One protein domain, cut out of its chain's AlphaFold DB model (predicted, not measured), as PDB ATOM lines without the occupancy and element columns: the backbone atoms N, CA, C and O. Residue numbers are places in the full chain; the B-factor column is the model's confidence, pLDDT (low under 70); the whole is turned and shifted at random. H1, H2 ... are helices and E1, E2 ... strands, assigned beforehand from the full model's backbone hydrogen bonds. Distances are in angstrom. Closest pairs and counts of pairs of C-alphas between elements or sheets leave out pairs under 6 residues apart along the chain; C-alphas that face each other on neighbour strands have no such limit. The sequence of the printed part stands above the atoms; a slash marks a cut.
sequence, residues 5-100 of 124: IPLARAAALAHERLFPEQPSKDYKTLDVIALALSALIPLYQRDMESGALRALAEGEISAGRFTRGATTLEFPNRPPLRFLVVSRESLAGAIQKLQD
ATOM      1  N   ILE A   5     -20.222  13.696 -14.406       95.00
ATOM      2  CA  ILE A   5     -19.616  14.428 -15.516       95.00
ATOM      3  C   ILE A   5     -19.081  13.474 -16.584       95.00
ATOM      4  O   ILE A   5     -18.674  12.360 -16.249       95.00
ATOM      5  N   PRO A   6     -19.026  13.903 -17.859       96.44
ATOM      6  CA  PRO A   6     -18.390  13.126 -18.914       96.44
ATOM      7  C   PRO A   6     -16.938  12.784 -18.573       96.44
ATOM      8  O   PRO A   6     -16.187  13.654 -18.125       96.44
ATOM      9  N   LEU A   7     -16.525  11.548 -18.848       96.44
ATOM     10  CA  LEU A   7     -15.166  11.067 -18.589       96.44
ATOM     11  C   LEU A   7     -14.111  11.922 -19.302       96.44
ATOM     12  O   LEU A   7     -13.128  12.310 -18.685       96.44
ATOM     13  N   ALA A   8     -14.356  12.315 -20.553       95.31
ATOM     14  CA  ALA A   8     -13.487  13.237 -21.290       95.31
ATOM     15  C   ALA A   8     -13.275  14.574 -20.557       95.31
ATOM     16  O   ALA A   8     -12.165  15.099 -20.503       95.31
ATOM     17  N   ARG A   9     -14.330  15.108 -19.924       94.88
ATOM     18  CA  ARG A   9     -14.236  16.327 -19.110       94.88
ATOM     19  C   ARG A   9     -13.469  16.073 -17.816       94.88
ATOM     20  O   ARG A   9     -12.679  16.918 -17.414       94.88
ATOM     21  N   ALA A  10     -13.688  14.929 -17.172       95.81
ATOM     22  CA  ALA A  10     -12.930  14.534 -15.989       95.81
ATOM     23  C   ALA A  10     -11.430  14.403 -16.293       95.81
ATOM     24  O   ALA A  10     -10.610  14.922 -15.541       95.81
ATOM     25  N   ALA A  11     -11.082  13.785 -17.423       95.25
ATOM     26  CA  ALA A  11      -9.707  13.651 -17.886       95.25
ATOM     27  C   ALA A  11      -9.070  15.013 -18.196       95.25
ATOM     28  O   ALA A  11      -7.932  15.248 -17.807       95.25
ATOM     29  N   ALA A  12      -9.807  15.936 -18.822       94.06
ATOM     30  CA  ALA A  12      -9.324  17.296 -19.061       94.06
ATOM     31  C   ALA A  12      -9.068  18.063 -17.752       94.06
ATOM     32  O   ALA A  12      -8.010  18.662 -17.591       94.06
ATOM     33  N   LEU A  13      -9.981  17.976 -16.778       93.88
ATOM     34  CA  LEU A  13      -9.789  18.594 -15.459       93.88
ATOM     35  C   LEU A  13      -8.591  17.994 -14.713       93.88
ATOM     36  O   LEU A  13      -7.826  18.717 -14.080       93.88
ATOM     37  N   ALA A  14      -8.412  16.674 -14.784       93.19
ATOM     38  CA  ALA A  14      -7.246  16.009 -14.216       93.19
ATOM     39  C   ALA A  14      -5.954  16.457 -14.920       93.19
ATOM     40  O   ALA A  14      -4.973  16.762 -14.245       93.19
ATOM     41  N   HIS A  15      -5.967  16.580 -16.250       92.56
ATOM     42  CA  HIS A  15      -4.840  17.096 -17.024       92.56
ATOM     43  C   HIS A  15      -4.444  18.505 -16.584       92.56
ATOM     44  O   HIS A  15      -3.278  18.740 -16.296       92.56
ATOM     45  N   GLU A  16      -5.395  19.440 -16.504       91.25
ATOM     46  CA  GLU A  16      -5.139  20.824 -16.076       91.25
ATOM     47  C   GLU A  16      -4.494  20.898 -14.684       91.25
ATOM     48  O   GLU A  16      -3.700  21.794 -14.409       91.25
ATOM     49  N   ARG A  17      -4.810  19.948 -13.796       89.06
ATOM     50  CA  ARG A  17      -4.236  19.881 -12.443       89.06
ATOM     51  C   ARG A  17      -2.876  19.194 -12.389       89.06
ATOM     52  O   ARG A  17      -2.055  19.561 -11.552       89.06
ATOM     53  N   LEU A  18      -2.645  18.191 -13.231       87.00
ATOM     54  CA  LEU A  18      -1.380  17.452 -13.294       87.00
ATOM     55  C   LEU A  18      -0.315  18.212 -14.098       87.00
ATOM     56  O   LEU A  18       0.861  18.176 -13.750       87.00
ATOM     57  N   PHE A  19      -0.734  18.923 -15.146       86.44
ATOM     58  CA  PHE A  19       0.130  19.604 -16.109       86.44
ATOM     59  C   PHE A  19      -0.377  21.033 -16.381       86.44
ATOM     60  O   PHE A  19      -0.793  21.336 -17.501       86.44
ATOM     61  N   PRO A  20      -0.351  21.934 -15.382       82.31
ATOM     62  CA  PRO A  20      -0.945  23.272 -15.495       82.31
ATOM     63  C   PRO A  20      -0.332  24.146 -16.602       82.31
ATOM     64  O   PRO A  20      -0.991  25.047 -17.110       82.31
ATOM     65  N   GLU A  21       0.911  23.874 -17.004       83.12
ATOM     66  CA  GLU A  21       1.612  24.618 -18.061       83.12
ATOM     67  C   GLU A  21       1.388  24.041 -19.468       83.12
ATOM     68  O   GLU A  21       1.858  24.609 -20.455       83.12
ATOM     69  N   GLN A  22       0.678  22.912 -19.588       80.50
ATOM     70  CA  GLN A  22       0.455  22.235 -20.863       80.50
ATOM     71  C   GLN A  22      -1.024  22.298 -21.268       80.50
ATOM     72  O   GLN A  22      -1.903  21.930 -20.486       80.50
ATOM     73  N   PRO A  23      -1.345  22.715 -22.505       75.12
ATOM     74  CA  PRO A  23      -2.716  22.658 -22.989       75.12
ATOM     75  C   PRO A  23      -3.140  21.197 -23.188       75.12
ATOM     76  O   PRO A  23      -2.434  20.422 -23.830       75.12
ATOM     77  N   SER A  24      -4.341  20.839 -22.731       67.62
ATOM     78  CA  SER A  24      -4.902  19.477 -22.768       67.62
ATOM     79  C   SER A  24      -5.294  18.970 -24.171       67.62
ATOM     80  O   SER A  24      -6.221  18.173 -24.312       67.62
ATOM     81  N   LYS A  25      -4.654  19.470 -25.238       69.00
ATOM     82  CA  LYS A  25      -5.037  19.218 -26.640       69.00
ATOM     83  C   LYS A  25      -4.637  17.833 -27.152       69.00
ATOM     84  O   LYS A  25      -5.039  17.471 -28.255       69.00
ATOM     85  N   ASP A  26      -3.861  17.067 -26.390       85.19
ATOM     86  CA  ASP A  26      -3.464  15.726 -26.801       85.19
ATOM     87  C   ASP A  26      -4.474  14.666 -26.346       85.19
ATOM     88  O   ASP A  26      -4.570  14.316 -25.167       85.19
ATOM     89  N   TYR A  27      -5.200  14.104 -27.316       90.56
ATOM     90  CA  TYR A  27      -6.151  13.025 -27.064       90.56
ATOM     91  C   TYR A  27      -5.501  11.787 -26.449       90.56
ATOM     92  O   TYR A  27      -6.140  11.151 -25.615       90.56
ATOM     93  N   LYS A  28      -4.244  11.469 -26.789       90.69
ATOM     94  CA  LYS A  28      -3.569  10.299 -26.208       90.69
ATOM     95  C   LYS A  28      -3.341  10.477 -24.711       90.69
ATOM     96  O   LYS A  28      -3.577   9.548 -23.946       90.69
ATOM     97  N   THR A  29      -2.921  11.664 -24.288       91.00
ATOM     98  CA  THR A  29      -2.750  11.983 -22.868       91.00
ATOM     99  C   THR A  29      -4.081  11.892 -22.120       91.00
ATOM    100  O   THR A  29      -4.142  11.283 -21.054       91.00
ATOM    101  N   LEU A  30      -5.173  12.407 -22.692       93.56
ATOM    102  CA  LEU A  30      -6.507  12.274 -22.095       93.56
ATOM    103  C   LEU A  30      -6.967  10.810 -21.994       93.56
ATOM    104  O   LEU A  30      -7.543  10.429 -20.975       93.56
ATOM    105  N   ASP A  31      -6.678   9.983 -23.002       94.31
ATOM    106  CA  ASP A  31      -6.972   8.544 -22.985       94.31
ATOM    107  C   ASP A  31      -6.226   7.831 -21.839       94.31
ATOM    108  O   ASP A  31      -6.806   7.011 -21.124       94.31
ATOM    109  N   VAL A  32      -4.953   8.176 -21.615       93.44
ATOM    110  CA  VAL A  32      -4.139   7.628 -20.515       93.44
ATOM    111  C   VAL A  32      -4.647   8.101 -19.154       93.44
ATOM    112  O   VAL A  32      -4.760   7.301 -18.227       93.44
ATOM    113  N   ILE A  33      -5.002   9.379 -19.023       94.19
ATOM    114  CA  ILE A  33      -5.569   9.915 -17.780       94.19
ATOM    115  C   ILE A  33      -6.888   9.212 -17.449       94.19
ATOM    116  O   ILE A  33      -7.128   8.879 -16.293       94.19
ATOM    117  N   ALA A  34      -7.733   8.938 -18.441       95.75
ATOM    118  CA  ALA A  34      -8.970   8.200 -18.220       95.75
ATOM    119  C   ALA A  34      -8.734   6.760 -17.754       95.75
ATOM    120  O   ALA A  34      -9.437   6.299 -16.855       95.75
ATOM    121  N   LEU A  35      -7.713   6.085 -18.293       94.94
ATOM    122  CA  LEU A  35      -7.278   4.787 -17.778       94.94
ATOM    123  C   LEU A  35      -6.839   4.891 -16.310       94.94
ATOM    124  O   LEU A  35      -7.280   4.094 -15.486       94.94
ATOM    125  N   ALA A  36      -6.044   5.901 -15.956       94.50
ATOM    126  CA  ALA A  36      -5.599   6.105 -14.579       94.50
ATOM    127  C   ALA A  36      -6.775   6.400 -13.626       94.50
ATOM    128  O   ALA A  36      -6.864   5.822 -12.545       94.50
ATOM    129  N   LEU A  37      -7.730   7.237 -14.046       94.94
ATOM    130  CA  LEU A  37      -8.955   7.503 -13.287       94.94
ATOM    131  C   LEU A  37      -9.787   6.231 -13.088       94.94
ATOM    132  O   LEU A  37     -10.310   6.019 -11.998       94.94
ATOM    133  N   SER A  38      -9.873   5.365 -14.100       95.06
ATOM    134  CA  SER A  38     -10.633   4.111 -14.028       95.06
ATOM    135  C   SER A  38     -10.122   3.131 -12.966       95.06
ATOM    136  O   SER A  38     -10.894   2.320 -12.463       95.06
ATOM    137  N   ALA A  39      -8.844   3.239 -12.589       93.31
ATOM    138  CA  ALA A  39      -8.249   2.447 -11.518       93.31
ATOM    139  C   ALA A  39      -8.554   3.011 -10.117       93.31
ATOM    140  O   ALA A  39      -8.407   2.310  -9.119       93.31
ATOM    141  N   LEU A  40      -8.957   4.283 -10.024       94.06
ATOM    142  CA  LEU A  40      -9.152   4.984  -8.752       94.06
ATOM    143  C   LEU A  40     -10.619   5.186  -8.389       94.06
ATOM    144  O   LEU A  40     -10.946   5.286  -7.204       94.06
ATOM    145  N   ILE A  41     -11.490   5.307  -9.391       95.25
ATOM    146  CA  ILE A  41     -12.909   5.600  -9.207       95.25
ATOM    147  C   ILE A  41     -13.778   4.768 -10.155       95.25
ATOM    148  O   ILE A  41     -13.362   4.475 -11.276       95.25
ATOM    149  N   PRO A  42     -15.016   4.428  -9.750       95.19
ATOM    150  CA  PRO A  42     -15.940   3.719 -10.623       95.19
ATOM    151  C   PRO A  42     -16.273   4.524 -11.884       95.19
ATOM    152  O   PRO A  42     -16.585   5.719 -11.817       95.19
ATOM    153  N   LEU A  43     -16.263   3.841 -13.028       96.06
ATOM    154  CA  LEU A  43     -16.776   4.366 -14.288       96.06
ATOM    155  C   LEU A  43     -18.204   3.886 -14.517       96.06
ATOM    156  O   LEU A  43     -18.544   2.738 -14.227       96.06
ATOM    157  N   TYR A  44     -19.016   4.743 -15.119       96.12
ATOM    158  CA  TYR A  44     -20.376   4.407 -15.510       96.12
ATOM    159  C   TYR A  44     -20.594   4.714 -16.985       96.12
ATOM    160  O   TYR A  44     -20.053   5.675 -17.527       96.12
ATOM    161  N   GLN A  45     -21.425   3.915 -17.631       95.50
ATOM    162  CA  GLN A  45     -22.004   4.215 -18.922       95.50
ATOM    163  C   GLN A  45     -23.393   4.783 -18.678       95.50
ATOM    164  O   GLN A  45     -24.204   4.158 -17.991       95.50
ATOM    165  N   ARG A  46     -23.671   5.951 -19.250       94.31
ATOM    166  CA  ARG A  46     -25.027   6.485 -19.293       94.31
ATOM    167  C   ARG A  46     -25.729   5.982 -20.547       94.31
ATOM    168  O   ARG A  46     -25.248   6.198 -21.657       94.31
ATOM    169  N   ASP A  47     -26.864   5.332 -20.354       90.12
ATOM    170  CA  ASP A  47     -27.767   4.999 -21.442       90.12
ATOM    171  C   ASP A  47     -28.464   6.270 -21.955       90.12
ATOM    172  O   ASP A  47     -28.934   7.090 -21.165       90.12
ATOM    173  N   MET A  48     -28.484   6.470 -23.273       84.19
ATOM    174  CA  MET A  48     -29.006   7.702 -23.881       84.19
ATOM    175  C   MET A  48     -30.534   7.750 -23.921       84.19
ATOM    176  O   MET A  48     -31.093   8.844 -23.947       84.19
ATOM    177  N   GLU A  49     -31.197   6.596 -23.941       84.69
ATOM    178  CA  GLU A  49     -32.654   6.513 -24.071       84.69
ATOM    179  C   GLU A  49     -33.330   6.598 -22.701       84.69
ATOM    180  O   GLU A  49     -34.266   7.367 -22.501       84.69
ATOM    181  N   SER A  50     -32.817   5.839 -21.734       86.19
ATOM    182  CA  SER A  50     -33.365   5.734 -20.380       86.19
ATOM    183  C   SER A  50     -32.684   6.648 -19.361       86.19
ATOM    184  O   SER A  50     -33.211   6.857 -18.269       86.19
ATOM    185  N   GLY A  51     -31.487   7.164 -19.663       85.44
ATOM    186  CA  GLY A  51     -30.663   7.900 -18.700       85.44
ATOM    187  C   GLY A  51     -30.059   7.021 -17.597       85.44
ATOM    188  O   GLY A  51     -29.379   7.546 -16.708       85.44
ATOM    189  N   ALA A  52     -30.285   5.703 -17.638       90.94
ATOM    190  CA  ALA A  52     -29.805   4.772 -16.629       90.94
ATOM    191  C   ALA A  52     -28.272   4.729 -16.595       90.94
ATOM    192  O   ALA A  52     -27.595   4.812 -17.623       90.94
ATOM    193  N   LEU A  53     -27.716   4.592 -15.392       93.56
ATOM    194  CA  LEU A  53     -26.278   4.465 -15.182       93.56
ATOM    195  C   LEU A  53     -25.916   3.001 -14.958       93.56
ATOM    196  O   LEU A  53     -26.340   2.391 -13.977       93.56
ATOM    197  N   ARG A  54     -25.088   2.458 -15.846       94.44
ATOM    198  CA  ARG A  54     -24.511   1.117 -15.727       94.44
ATOM    199  C   ARG A  54     -23.061   1.236 -15.287       94.44
ATOM    200  O   ARG A  54     -22.260   1.815 -16.012       94.44
ATOM    201  N   ALA A  55     -22.712   0.691 -14.127       95.00
ATOM    202  CA  ALA A  55     -21.313   0.609 -13.712       95.00
ATOM    203  C   ALA A  55     -20.530  -0.308 -14.666       95.00
ATOM    204  O   ALA A  55     -21.018  -1.381 -15.024       95.00
ATOM    205  N   LEU A  56     -19.334   0.114 -15.077       94.75
ATOM    206  CA  LEU A  56     -18.426  -0.726 -15.856       94.75
ATOM    207  C   LEU A  56     -17.651  -1.632 -14.903       94.75
ATOM    208  O   LEU A  56     -17.097  -1.164 -13.907       94.75
ATOM    209  N   ALA A  57     -17.577  -2.920 -15.232       93.56
ATOM    210  CA  ALA A  57     -16.723  -3.847 -14.500       93.56
ATOM    211  C   ALA A  57     -15.244  -3.646 -14.873       93.56
ATOM    212  O   ALA A  57     -14.916  -3.302 -16.009       93.56
ATOM    213  N   GLU A  58     -14.336  -3.952 -13.948       90.38
ATOM    214  CA  GLU A  58     -12.885  -3.892 -14.183       90.38
ATOM    215  C   GLU A  58     -12.448  -4.756 -15.381       90.38
ATOM    216  O   GLU A  58     -11.639  -4.334 -16.210       90.38
ATOM    217  N   GLY A  59     -13.055  -5.936 -15.543       90.00
ATOM    218  CA  GLY A  59     -12.833  -6.803 -16.705       90.00
ATOM    219  C   GLY A  59     -13.252  -6.161 -18.033       90.00
ATOM    220  O   GLY A  59     -12.625  -6.389 -19.063       90.00
ATOM    221  N   GLU A  60     -14.279  -5.305 -18.028       90.88
ATOM    222  CA  GLU A  60     -14.674  -4.550 -19.220       90.88
ATOM    223  C   GLU A  60     -13.711  -3.401 -19.512       90.88
ATOM    224  O   GLU A  60     -13.501  -3.071 -20.672       90.88
ATOM    225  N   ILE A  61     -13.133  -2.777 -18.490       93.31
ATOM    226  CA  ILE A  61     -12.178  -1.681 -18.672       93.31
ATOM    227  C   ILE A  61     -10.848  -2.227 -19.203       93.31
ATOM    228  O   ILE A  61     -10.313  -1.699 -20.174       93.31
ATOM    229  N   SER A  62     -10.356  -3.323 -18.624       90.81
ATOM    230  CA  SER A  62      -9.089  -3.963 -19.011       90.81
ATOM    231  C   SER A  62      -9.128  -4.641 -20.385       90.81
ATOM    232  O   SER A  62      -8.107  -4.704 -21.065       90.81
ATOM    233  N   ALA A  63     -10.298  -5.107 -20.832       92.00
ATOM    234  CA  ALA A  63     -10.479  -5.667 -22.174       92.00
ATOM    235  C   ALA A  63     -10.569  -4.602 -23.285       92.00
ATOM    236  O   ALA A  63     -10.608  -4.953 -24.469       92.00
ATOM    237  N   GLY A  64     -10.674  -3.323 -22.918       93.31
ATOM    238  CA  GLY A  64     -10.851  -2.214 -23.847       93.31
ATOM    239  C   GLY A  64      -9.691  -1.226 -23.838       93.31
ATOM    240  O   GLY A  64      -8.756  -1.310 -23.047       93.31
ATOM    241  N   ARG A  65      -9.766  -0.247 -24.738       95.19
ATOM    242  CA  ARG A  65      -8.848   0.893 -24.783       95.19
ATOM    243  C   ARG A  65      -9.626   2.195 -24.871       95.19
ATOM    244  O   ARG A  65     -10.486   2.339 -25.738       95.19
ATOM    245  N   PHE A  66      -9.314   3.152 -23.999       95.88
ATOM    246  CA  PHE A  66      -9.843   4.506 -24.131       95.88
ATOM    247  C   PHE A  66      -9.264   5.167 -25.381       95.88
ATOM    248  O   PHE A  66      -8.055   5.106 -25.616       95.88
ATOM    249  N   THR A  67     -10.136   5.759 -26.192       94.62
ATOM    250  CA  THR A  67      -9.773   6.458 -27.421       94.62
ATOM    251  C   THR A  67     -10.557   7.758 -27.571       94.62
ATOM    252  O   THR A  67     -11.590   7.994 -26.923       94.62
ATOM    253  N   ARG A  68     -10.080   8.602 -28.497       93.06
ATOM    254  CA  ARG A  68     -10.721   9.868 -28.892       93.06
ATOM    255  C   ARG A  68     -10.880  10.822 -27.702       93.06
ATOM    256  O   ARG A  68     -11.942  11.425 -27.531       93.06
ATOM    257  N   GLY A  69      -9.847  10.927 -26.869       91.94
ATOM    258  CA  GLY A  69      -9.836  11.821 -25.715       91.94
ATOM    259  C   GLY A  69     -10.792  11.363 -24.618       91.94
ATOM    260  O   GLY A  69     -11.558  12.168 -24.093       91.94
ATOM    261  N   ALA A  70     -10.784  10.064 -24.321       93.69
ATOM    262  CA  ALA A  70     -11.595   9.413 -23.300       93.69
ATOM    263  C   ALA A  70     -13.116   9.512 -23.502       93.69
ATOM    264  O   ALA A  70     -13.902   9.398 -22.558       93.69
ATOM    265  N   THR A  71     -13.550   9.724 -24.743       95.69
ATOM    266  CA  THR A  71     -14.977   9.730 -25.099       95.69
ATOM    267  C   THR A  71     -15.498   8.333 -25.423       95.69
ATOM    268  O   THR A  71     -16.701   8.087 -25.321       95.69
ATOM    269  N   THR A  72     -14.600   7.425 -25.817       95.19
ATOM    270  CA  THR A  72     -14.929   6.084 -26.299       95.19
ATOM    271  C   THR A  72     -14.039   5.047 -25.619       95.19
ATOM    272  O   THR A  72     -12.844   5.270 -25.458       95.19
ATOM    273  N   LEU A  73     -14.617   3.909 -25.238       96.06
ATOM    274  CA  LEU A  73     -13.884   2.706 -24.849       96.06
ATOM    275  C   LEU A  73     -14.062   1.674 -25.969       96.06
ATOM    276  O   LEU A  73     -15.153   1.132 -26.157       96.06
ATOM    277  N   GLU A  74     -13.012   1.475 -26.762       96.44
ATOM    278  CA  GLU A  74     -13.004   0.568 -27.910       96.44
ATOM    279  C   GLU A  74     -12.616  -0.850 -27.498       96.44
ATOM    280  O   GLU A  74     -11.796  -1.053 -26.604       96.44
ATOM    281  N   PHE A  75     -13.198  -1.829 -28.186       95.00
ATOM    282  CA  PHE A  75     -12.949  -3.249 -27.980       95.00
ATOM    283  C   PHE A  75     -12.609  -3.919 -29.309       95.00
ATOM    284  O   PHE A  75     -13.156  -3.517 -30.336       95.00
ATOM    285  N   PRO A  76     -11.786  -4.980 -29.307       89.81
ATOM    286  CA  PRO A  76     -11.468  -5.712 -30.532       89.81
ATOM    287  C   PRO A  76     -12.666  -6.502 -31.084       89.81
ATOM    288  O   PRO A  76     -12.840  -6.580 -32.294       89.81
ATOM    289  N   ASN A  77     -13.508  -7.060 -30.206       90.38
ATOM    290  CA  ASN A  77     -14.506  -8.074 -30.577       90.38
ATOM    291  C   ASN A  77     -15.955  -7.687 -30.233       90.38
ATOM    292  O   ASN A  77     -16.841  -8.538 -30.259       90.38
ATOM    293  N   ARG A  78     -16.219  -6.431 -29.851       92.38
ATOM    294  CA  ARG A  78     -17.573  -5.963 -29.510       92.38
ATOM    295  C   ARG A  78     -17.745  -4.469 -29.790       92.38
ATOM    296  O   ARG A  78     -16.744  -3.769 -29.945       92.38
ATOM    297  N   PRO A  79     -18.990  -3.962 -29.842       93.06
ATOM    298  CA  PRO A  79     -19.235  -2.543 -30.060       93.06
ATOM    299  C   PRO A  79     -18.549  -1.658 -29.005       93.06
ATOM    300  O   PRO A  79     -18.476  -2.045 -27.834       93.06
ATOM    301  N   PRO A  80     -18.065  -0.466 -29.394       95.00
ATOM    302  CA  PRO A  80     -17.444   0.464 -28.465       95.00
ATOM    303  C   PRO A  80     -18.468   1.040 -27.485       95.00
ATOM    304  O   PRO A  80     -19.614   1.314 -27.850       95.00
ATOM    305  N   LEU A  81     -18.030   1.305 -26.255       94.62
ATOM    306  CA  LEU A  81     -18.845   2.003 -25.266       94.62
ATOM    307  C   LEU A  81     -18.611   3.512 -25.366       94.62
ATOM    308  O   LEU A  81     -17.481   3.980 -25.511       94.62
ATOM    309  N   ARG A  82     -19.700   4.276 -25.289       95.12
ATOM    310  CA  ARG A  82     -19.729   5.747 -25.327       95.12
ATOM    311  C   ARG A  82     -20.540   6.272 -24.147       95.12
ATOM    312  O   ARG A  82     -21.146   5.485 -23.426       95.12
ATOM    313  N   PHE A  83     -20.566   7.595 -23.978       94.50
ATOM    314  CA  PHE A  83     -21.296   8.268 -22.889       94.50
ATOM    315  C   PHE A  83     -20.808   7.825 -21.507       94.50
ATOM    316  O   PHE A  83     -21.581   7.582 -20.579       94.50
ATOM    317  N   LEU A  84     -19.486   7.704 -21.398       96.50
ATOM    318  CA  LEU A  84     -18.805   7.348 -20.166       96.50
ATOM    319  C   LEU A  84     -18.815   8.545 -19.221       96.50
ATOM    320  O   LEU A  84     -18.512   9.673 -19.625       96.50
ATOM    321  N   VAL A  85     -19.161   8.295 -17.968       96.69
ATOM    322  CA  VAL A  85     -19.275   9.307 -16.926       96.69
ATOM    323  C   VAL A  85     -18.658   8.821 -15.622       96.69
ATOM    324  O   VAL A  85     -18.539   7.622 -15.370       96.69
ATOM    325  N   VAL A  86     -18.291   9.781 -14.781       96.38
ATOM    326  CA  VAL A  86     -17.783   9.552 -13.425       96.38
ATOM    327  C   VAL A  86     -18.524  10.432 -12.436       96.38
ATOM    328  O   VAL A  86     -19.025  11.497 -12.806       96.38
ATOM    329  N   SER A  87     -18.574  10.004 -11.174       95.12
ATOM    330  CA  SER A  87     -19.074  10.853 -10.093       95.12
ATOM    331  C   SER A  87     -18.153  12.060  -9.911       95.12
ATOM    332  O   SER A  87     -16.937  11.911  -9.744       95.12
ATOM    333  N   ARG A  88     -18.731  13.264  -9.910       93.44
ATOM    334  CA  ARG A  88     -18.007  14.508  -9.621       93.44
ATOM    335  C   ARG A  88     -17.405  14.486  -8.218       93.44
ATOM    336  O   ARG A  88     -16.299  14.985  -8.031       93.44
ATOM    337  N   GLU A  89     -18.118  13.906  -7.257       92.88
ATOM    338  CA  GLU A  89     -17.698  13.840  -5.853       92.88
ATOM    339  C   GLU A  89     -16.411  13.018  -5.700       92.88
ATOM    340  O   GLU A  89     -15.492  13.416  -4.989       92.88
ATOM    341  N   SER A  90     -16.301  11.906  -6.433       93.38
ATOM    342  CA  SER A  90     -15.126  11.030  -6.382       93.38
ATOM    343  C   SER A  90     -13.925  11.592  -7.150       93.38
ATOM    344  O   SER A  90     -12.781  11.270  -6.829       93.38
ATOM    345  N   LEU A  91     -14.163  12.444  -8.153       94.25
ATOM    346  CA  LEU A  91     -13.113  12.943  -9.040       94.25
ATOM    347  C   LEU A  91     -12.046  13.764  -8.309       94.25
ATOM    348  O   LEU A  91     -10.861  13.584  -8.577       94.25
ATOM    349  N   ALA A  92     -12.443  14.652  -7.393       91.50
ATOM    350  CA  ALA A  92     -11.491  15.514  -6.690       91.50
ATOM    351  C   ALA A  92     -10.449  14.690  -5.913       91.50
ATOM    352  O   ALA A  92      -9.251  14.944  -6.023       91.50
ATOM    353  N   GLY A  93     -10.903  13.654  -5.200       93.69
ATOM    354  CA  GLY A  93     -10.019  12.730  -4.488       93.69
ATOM    355  C   GLY A  93      -9.146  11.893  -5.426       93.69
ATOM    356  O   GLY A  93      -7.982  11.652  -5.119       93.69
ATOM    357  N   ALA A  94      -9.670  11.488  -6.587       94.44
ATOM    358  CA  ALA A  94      -8.892  10.754  -7.587       94.44
ATOM    359  C   ALA A  94      -7.754  11.608  -8.171       94.44
ATOM    360  O   ALA A  94      -6.626  11.136  -8.267       94.44
ATOM    361  N   ILE A  95      -8.028  12.873  -8.512       93.81
ATOM    362  CA  ILE A  95      -7.010  13.804  -9.025       93.81
ATOM    363  C   ILE A  95      -5.901  14.010  -7.992       93.81
ATOM    364  O   ILE A  95      -4.727  13.949  -8.350       93.81
ATOM    365  N   GLN A  96      -6.265  14.202  -6.720       92.75
ATOM    366  CA  GLN A  96      -5.282  14.362  -5.649       92.75
ATOM    367  C   GLN A  96      -4.383  13.124  -5.522       92.75
ATOM    368  O   GLN A  96      -3.165  13.256  -5.489       92.75
ATOM    369  N   LYS A  97      -4.963  11.916  -5.543       92.12
ATOM    370  CA  LYS A  97      -4.182  10.667  -5.508       92.12
ATOM    371  C   LYS A  97      -3.205  10.553  -6.680       92.12
ATOM    372  O   LYS A  97      -2.051  10.206  -6.465       92.12
ATOM    373  N   LEU A  98      -3.624  10.903  -7.901       90.44
ATOM    374  CA  LEU A  98      -2.729  10.893  -9.069       90.44
ATOM    375  C   LEU A  98      -1.537  11.850  -8.908       90.44
ATOM    376  O   LEU A  98      -0.425  11.536  -9.345       90.44
ATOM    377  N   GLN A  99      -1.756  13.014  -8.290       88.44
ATOM    378  CA  GLN A  99      -0.687  13.964  -7.977       88.44
ATOM    379  C   GLN A  99       0.273  13.390  -6.928       88.44
ATOM    380  O   GLN A  99       1.490  13.426  -7.127       88.44
ATOM    381  N   ASP A 100      -0.262  12.819  -5.850       87.06
ATOM    382  CA  ASP A 100       0.529  12.259  -4.752       87.06
ATOM    383  C   ASP A 100       1.384  11.065  -5.215       87.06
ATOM    384  O   ASP A 100       2.579  11.006  -4.905       87.06
TER     385      ASP A 100
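What this domain is: This is residues 5 to 100 of the 124 residues of an uncharacterized protein of Betaproteobacteria bacterium (UniProt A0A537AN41). Three helices that cross one another, H1, H2 and H4, make one half of a compact body, and two small antiparallel sheets make the other half. H2 lies near the middle and stands about perpendicular to both H1 and H4; the hairpin E3 and E4 packs on it through E3, the start of H1 meets E5 of the sheet E2, E1, E5, and the short helix H3 lies between the two hairpins along the chain. The 96 printed residues hold four named helices and five named strands in the order H1, H2, E1, E2, H3, E3, E4, E5, H4, a mixed class of helices and strands. The radius of gyration of the C-alphas is 12.8 A, and the C-alphas span 37 by 27 by 23 A.

How they stand to each other: H1, residues 7 to 18, touches H2, residues 27 to 40, at 86 degrees, about perpendicular; their closest C-alphas, of Ala 11 and Leu 30, are 5.5 A apart. E1, residues 43 to 46, and E2, residues 53 to 55, form an antiparallel hairpin, with N 45 and O 54 at 2.8 A. H3, residues 58 to 62, is close to H2 but not clearly touching, with the C-alphas of Ile 61 and Ser 38 at 7.6 A. E3, residues 65 to 67, and E4, residues 72 to 74, form a second antiparallel hairpin, with N 67 and O 72 at 2.8 A. The closest C-alphas of H2 and E3, of Asp 31 and Phe 66, are 5.1 A apart. Residues 81 to 82 pair with residues 72 to 73 of E4, antiparallel. E5, residues 84 to 87, is the antiparallel neighbour of E1, with N 85 and O 44 at 2.8 A; residues 5 to 6 pair with its residues 85 to 86, antiparallel. H1 is on the sheet E2, E1, E5 but only grazes it, with residues 7 to 10. H4, residues 88 to 100, touches H1 at a steep tilt of 37 degrees, only just steep, the same way; the C-alphas of Ala 14 and Ile 95, their closest, are 5.6 A apart. Residues 94 to 98 of H4 touch residues 36 to 40 of H2 at 80 degrees, about perpendicular, closest at the C-alphas of Ala 94 and Leu 40, 5.9 A. Every O i to N i+4 pair is within hydrogen-bond range in H1 and H3, against 9 of 10 in H2 and 7 of 9 in H4.

Where its parts are: H1 begins at C-alpha 7 (-15.166, 11.067, -18.589) and is 16.1 A long. H2 is 20.2 A long, from C-alpha 27 (-6.151, 13.025, -27.064). H4 is 19.3 A long and ends at C-alpha 100 (0.529, 12.259, -4.752).

The domain as a whole: The two C-alphas farthest apart, of Glu 21 and Ser 50, are 39.8 A apart. The printed part has no cut and no long link. The mean pLDDT of the printed part is 91.9, and residues 24 to 25 are under 70.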